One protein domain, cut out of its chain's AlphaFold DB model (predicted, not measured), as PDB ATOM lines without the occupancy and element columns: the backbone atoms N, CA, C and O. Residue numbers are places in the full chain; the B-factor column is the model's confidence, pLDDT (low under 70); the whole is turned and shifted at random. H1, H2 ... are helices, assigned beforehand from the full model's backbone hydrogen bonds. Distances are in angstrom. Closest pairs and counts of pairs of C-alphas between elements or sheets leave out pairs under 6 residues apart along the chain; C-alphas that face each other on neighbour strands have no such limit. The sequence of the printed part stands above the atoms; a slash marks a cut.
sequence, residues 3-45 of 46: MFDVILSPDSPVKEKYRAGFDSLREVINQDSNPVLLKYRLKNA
ATOM      1  N   MET A   3      -0.548  35.541  41.404       58.72
ATOM      2  CA  MET A   3      -1.380  36.724  41.646       58.72
ATOM      3  C   MET A   3      -2.854  36.379  41.908       58.72
ATOM      4  O   MET A   3      -3.486  36.996  42.758       58.72
ATOM      5  N   PHE A   4      -3.389  35.356  41.233       57.19
ATOM      6  CA  PHE A   4      -4.762  34.887  41.460       57.19
ATOM      7  C   PHE A   4      -4.938  34.245  42.838       57.19
ATOM      8  O   PHE A   4      -5.976  34.433  43.462       57.19
ATOM      9  N   ASP A   5      -3.909  33.560  43.336       59.25
ATOM     10  CA  ASP A   5      -3.942  32.893  44.638       59.25
ATOM     11  C   ASP A   5      -4.055  33.910  45.782       59.25
ATOM     12  O   ASP A   5      -4.879  33.752  46.672       59.25
ATOM     13  N   VAL A   6      -3.347  35.042  45.696       60.88
ATOM     14  CA  VAL A   6      -3.427  36.141  46.682       60.88
ATOM     15  C   VAL A   6      -4.793  36.843  46.666       60.88
ATOM     16  O   VAL A   6      -5.285  37.265  47.711       60.88
ATOM     17  N   ILE A   7      -5.441  36.961  45.502       59.47
ATOM     18  CA  ILE A   7      -6.783  37.565  45.378       59.47
ATOM     19  C   ILE A   7      -7.861  36.602  45.900       59.47
ATOM     20  O   ILE A   7      -8.832  37.018  46.532       59.47
ATOM     21  N   LEU A   8      -7.684  35.304  45.652       65.88
ATOM     22  CA  LEU A   8      -8.624  34.250  46.029       65.88
ATOM     23  C   LEU A   8      -8.308  33.610  47.385       65.88
ATOM     24  O   LEU A   8      -9.076  32.758  47.836       65.88
ATOM     25  N   SER A   9      -7.261  34.057  48.075       70.12
ATOM     26  CA  SER A   9      -6.946  33.639  49.442       70.12
ATOM     27  C   SER A   9      -8.073  34.047  50.397       70.12
ATOM     28  O   SER A   9      -8.671  35.114  50.217       70.12
ATOM     29  N   PRO A  10      -8.442  33.208  51.377       63.31
ATOM     30  CA  PRO A  10      -9.519  33.499  52.328       63.31
ATOM     31  C   PRO A  10      -9.299  34.816  53.090       63.31
ATOM     32  O   PRO A  10     -10.248  35.581  53.223       63.31
ATOM     33  N   ASP A  11      -8.050  35.128  53.443       69.44
ATOM     34  CA  ASP A  11      -7.647  36.329  54.191       69.44
ATOM     35  C   ASP A  11      -7.264  37.525  53.304       69.44
ATOM     36  O   ASP A  11      -6.621  38.474  53.755       69.44
ATOM     37  N   SER A  12      -7.605  37.492  52.011       72.19
ATOM     38  CA  SER A  12      -7.240  38.589  51.118       72.19
ATOM     39  C   SER A  12      -7.976  39.873  51.527       72.19
ATOM     40  O   SER A  12      -9.212  39.893  51.493       72.19
ATOM     41  N   PRO A  13      -7.274  40.989  51.806       71.88
ATOM     42  CA  PRO A  13      -7.911  42.272  52.138       71.88
ATOM     43  C   PRO A  13      -8.783  42.799  50.988       71.88
ATOM     44  O   PRO A  13      -9.656  43.647  51.168       71.88
ATOM     45  N   VAL A  14      -8.560  42.274  49.782       72.25
ATOM     46  CA  VAL A  14      -9.379  42.521  48.602       72.25
ATOM     47  C   VAL A  14     -10.786  41.944  48.797       72.25
ATOM     48  O   VAL A  14     -11.764  42.651  48.565       72.25
ATOM     49  N   LYS A  15     -10.917  40.707  49.296       71.19
ATOM     50  CA  LYS A  15     -12.223  40.068  49.534       71.19
ATOM     51  C   LYS A  15     -13.049  40.797  50.581       71.19
ATOM     52  O   LYS A  15     -14.249  40.949  50.384       71.19
ATOM     53  N   GLU A  16     -12.420  41.259  51.659       78.19
ATOM     54  CA  GLU A  16     -13.113  42.017  52.703       78.19
ATOM     55  C   GLU A  16     -13.698  43.323  52.148       78.19
ATOM     56  O   GLU A  16     -14.881  43.600  52.344       78.19
ATOM     57  N   LYS A  17     -12.919  44.068  51.352       77.12
ATOM     58  CA  LYS A  17     -13.398  45.283  50.672       77.12
ATOM     59  C   LYS A  17     -14.559  45.004  49.720       77.12
ATOM     60  O   LYS A  17     -15.538  45.750  49.723       77.12
ATOM     61  N   TYR A  18     -14.478  43.934  48.926       76.31
ATOM     62  CA  TYR A  18     -15.583  43.548  48.049       76.31
ATOM     63  C   TYR A  18     -16.817  43.142  48.852       76.31
ATOM     64  O   TYR A  18     -17.909  43.593  48.529       76.31
ATOM     65  N   ARG A  19     -16.657  42.352  49.918       79.75
ATOM     66  CA  ARG A  19     -17.766  41.922  50.775       79.75
ATOM     67  C   ARG A  19     -18.482  43.113  51.405       79.75
ATOM     68  O   ARG A  19     -19.691  43.215  51.255       79.75
ATOM     69  N   ALA A  20     -17.747  44.047  52.007       82.25
ATOM     70  CA  ALA A  20     -18.329  45.253  52.598       82.25
ATOM     71  C   ALA A  20     -19.084  46.109  51.562       82.25
ATOM     72  O   ALA A  20     -20.181  46.599  51.835       82.25
ATOM     73  N   GLY A  21     -18.533  46.246  50.349       79.50
ATOM     74  CA  GLY A  21     -19.205  46.923  49.238       79.50
ATOM     75  C   GLY A  21     -20.482  46.206  48.786       79.50
ATOM     76  O   GLY A  21     -21.516  46.844  48.603       79.50
ATOM     77  N   PHE A  22     -20.435  44.878  48.657       82.69
ATOM     78  CA  PHE A  22     -21.596  44.056  48.306       82.69
ATOM     79  C   PHE A  22     -22.684  44.091  49.382       82.69
ATOM     80  O   PHE A  22     -23.853  44.219  49.031       82.69
ATOM     81  N   ASP A  23     -22.328  44.014  50.665       81.19
ATOM     82  CA  ASP A  23     -23.285  44.098  51.774       81.19
ATOM     83  C   ASP A  23     -23.940  45.488  51.839       81.19
ATOM     84  O   ASP A  23     -25.159  45.580  51.967       81.19
ATOM     85  N   SER A  24     -23.175  46.563  51.614       79.88
ATOM     86  CA  SER A  24     -23.713  47.932  51.530       79.88
ATOM     87  C   SER A  24     -24.700  48.090  50.367       79.88
ATOM     88  O   SER A  24     -25.790  48.635  50.527       79.88
ATOM     89  N   LEU A  25     -24.351  47.572  49.185       77.69
ATOM     90  CA  LEU A  25     -25.251  47.573  48.029       77.69
ATOM     91  C   LEU A  25     -26.497  46.724  48.290       77.69
ATOM     92  O   LEU A  25     -27.603  47.125  47.939       77.69
ATOM     93  N   ARG A  26     -26.334  45.565  48.932       79.94
ATOM     94  CA  ARG A  26     -27.438  44.682  49.309       79.94
ATOM     95  C   ARG A  26     -28.387  45.366  50.289       79.94
ATOM     96  O   ARG A  26     -29.594  45.203  50.138       79.94
ATOM     97  N   GLU A  27     -27.886  46.123  51.258       79.94
ATOM     98  CA  GLU A  27     -28.718  46.895  52.184       79.94
ATOM     99  C   GLU A  27     -29.518  47.970  51.440       79.94
ATOM    100  O   GLU A  27     -30.741  48.004  51.544       79.94
ATOM    101  N   VAL A  28     -28.860  48.763  50.586       72.44
ATOM    102  CA  VAL A  28     -29.511  49.791  49.752       72.44
ATOM    103  C   VAL A  28     -30.565  49.192  48.816       72.44
ATOM    104  O   VAL A  28     -31.578  49.832  48.527       72.44
ATOM    105  N   ILE A  29     -30.347  47.970  48.327       69.25
ATOM    106  CA  ILE A  29     -31.304  47.275  47.462       69.25
ATOM    107  C   ILE A  29     -32.503  46.731  48.248       69.25
ATOM    108  O   ILE A  29     -33.627  46.764  47.754       69.25
ATOM    109  N   ASN A  30     -32.273  46.226  49.460       70.38
ATOM    110  CA  ASN A  30     -33.329  45.670  50.308       70.38
ATOM    111  C   ASN A  30     -34.101  46.736  51.092       70.38
ATOM    112  O   ASN A  30     -35.134  46.421  51.680       70.38
ATOM    113  N   GLN A  31     -33.643  47.989  51.093       67.56
ATOM    114  CA  GLN A  31     -34.448  49.099  51.577       67.56
ATOM    115  C   GLN A  31     -35.690  49.241  50.693       67.56
ATOM    116  O   GLN A  31     -35.620  49.684  49.546       67.56
ATOM    117  N   ASP A  32     -36.845  48.890  51.259       60.97
ATOM    118  CA  ASP A  32     -38.155  48.946  50.598       60.97
ATOM    119  C   ASP A  32     -38.503  50.368  50.108       60.97
ATOM    120  O   ASP A  32     -39.290  50.547  49.187       60.97
ATOM    121  N   SER A  33     -37.832  51.389  50.653       64.25
ATOM    122  CA  SER A  33     -37.934  52.791  50.239       64.25
ATOM    123  C   SER A  33     -36.992  53.205  49.103       64.25
ATOM    124  O   SER A  33     -36.952  54.392  48.786       64.25
ATOM    125  N   ASN A  34     -36.226  52.299  48.482       67.31
ATOM    126  CA  ASN A  34     -35.336  52.671  47.381       67.31
ATOM    127  C   ASN A  34     -36.158  53.091  46.142       67.31
ATOM    128  O   ASN A  34     -36.738  52.239  45.458       67.31
ATOM    129  N   PRO A  35     -36.193  54.390  45.789       66.75
ATOM    130  CA  PRO A  35     -37.102  54.905  44.768       66.75
ATOM    131  C   PRO A  35     -36.748  54.416  43.358       66.75
ATOM    132  O   PRO A  35     -37.618  54.367  42.488       66.75
ATOM    133  N   VAL A  36     -35.490  54.037  43.111       71.00
ATOM    134  CA  VAL A  36     -35.045  53.496  41.818       71.00
ATOM    135  C   VAL A  36     -35.559  52.069  41.638       71.00
ATOM    136  O   VAL A  36     -36.084  51.728  40.577       71.00
ATOM    137  N   LEU A  37     -35.475  51.252  42.688       67.00
ATOM    138  CA  LEU A  37     -35.952  49.869  42.664       67.00
ATOM    139  C   LEU A  37     -37.471  49.777  42.708       67.00
ATOM    140  O   LEU A  37     -38.037  48.937  42.016       67.00
ATOM    141  N   LEU A  38     -38.136  50.676  43.436       67.69
ATOM    142  CA  LEU A  38     -39.590  50.818  43.398       67.69
ATOM    143  C   LEU A  38     -40.074  51.178  41.992       67.69
ATOM    144  O   LEU A  38     -40.983  50.531  41.482       67.69
ATOM    145  N   LYS A  39     -39.433  52.142  41.317       68.06
ATOM    146  CA  LYS A  39     -39.749  52.473  39.917       68.06
ATOM    147  C   LYS A  39     -39.548  51.283  38.984       68.06
ATOM    148  O   LYS A  39     -40.383  51.061  38.115       68.06
ATOM    149  N   TYR A  40     -38.472  50.515  39.159       70.62
ATOM    150  CA  TYR A  40     -38.238  49.313  38.360       70.62
ATOM    151  C   TYR A  40     -39.288  48.230  38.647       70.62
ATOM    152  O   TYR A  40     -39.870  47.694  37.711       70.62
ATOM    153  N   ARG A  41     -39.601  47.952  39.919       66.44
ATOM    154  CA  ARG A  41     -40.650  47.000  40.322       66.44
ATOM    155  C   ARG A  41     -42.008  47.397  39.739       66.44
ATOM    156  O   ARG A  41     -42.652  46.560  39.128       66.44
ATOM    157  N   LEU A  42     -42.402  48.665  39.860       69.12
ATOM    158  CA  LEU A  42     -43.662  49.189  39.321       69.12
ATOM    159  C   LEU A  42     -43.710  49.136  37.788       69.12
ATOM    160  O   LEU A  42     -44.736  48.771  37.230       69.12
ATOM    161  N   LYS A  43     -42.600  49.446  37.105       69.38
ATOM    162  CA  LYS A  43     -42.509  49.399  35.637       69.38
ATOM    163  C   LYS A  43     -42.551  47.974  35.071       69.38
ATOM    164  O   LYS A  43     -42.921  47.804  33.921       69.38
ATOM    165  N   ASN A  44     -42.144  46.971  35.847       62.84
ATOM    166  CA  ASN A  44     -42.204  45.561  35.445       62.84
ATOM    167  C   ASN A  44     -43.444  44.832  36.004       62.84
ATOM    168  O   ASN A  44     -43.593  43.638  35.765       62.84
ATOM    169  N   ALA A  45     -44.310  45.517  36.761       64.38
ATOM    170  CA  ALA A  45     -45.528  44.947  37.344       64.38
ATOM    171  C   ALA A  45     -46.783  45.131  36.467       64.38
ATOM    172  O   ALA A  45     -47.872  44.749  36.897       64.38
TER     173      ALA A  45
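What this domain is: This is residues 3 to 45 of the 46 residues of an uncharacterized protein of Bacteroides fragilis str. 1007-1-F #3 (UniProt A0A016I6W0). One long helix, H2, makes the bar of a wide, open bracket, and a short helix stands at each of its ends, H1 at the one and H3 at the other, both turned toward the same side of the bar. There is no core: H1 and H3 never meet, and most of H2 stands free between them. The printed part has 43 residues with three named helices, H1, H2 and H3 in that order along the chain, and no named strand; the class is all helix. The whole is extended, with a radius of gyration of the C-alphas of 15.8 A, and the C-alphas span 44 by 16 by 11 A, a rod in outline.

Where its parts are: Begin with H2, residues 13 to 30, the longest helix. Find C-alpha 13 at (-7.911, 42.272, 52.138); from there the helix runs 25.7 A to C-alpha 30 at (-33.329, 45.670, 50.308), with x falling along the way. Before it in the chain look for H1, residues 3 to 8, 8.8 A from first to last C-alpha, which begins at C-alpha 3 at (-1.380, 36.724, 41.646). After H2 comes H3, residues 35 to 43, 12.0 A long, which ends at C-alpha 43 at (-42.509, 49.399, 35.637).

How they stand to each other: Look first where H2 begins: H1 and H2 only just touch, with 3 pairs of C-alphas within 8 A, and they touch only at the corner by their link. H2 touches H1 with residues 14 to 15 alone, and the closest C-alphas of the two helices, those of Ile 7 and Val 14, are 6.5 A apart. The two helices run the same way at a steep tilt of 44 degrees. Now go to the other end of H2, where H3 is close but not clearly touching; the closest C-alphas, those of Ile 29 and Leu 37, are 7.2 A apart. H2 and H3 run the same way at a steep tilt of 59 degrees. H1 and H3 are apart. In H1, H2 and H3 every O i to N i+4 pair is within hydrogen-bond range.

The domain as a whole: The two C-alphas farthest apart are those of Met 3 and Ala 45, the first and last printed residues, at 45.1 A. The printed part has no cut, and both links, H1 to H2 and H2 to H3, are tight, with 4 residues each. Residues 8 to 13, 16 to 27, 30 to 36 and 39 to 45 stand free. In the B-factor column the mean pLDDT of the printed part is 70.3, and 22 residues are under 70, among them residues 3 to 8 and 41 to 45; the mean is 60 in H1, 77 in H2 and 68 in H3.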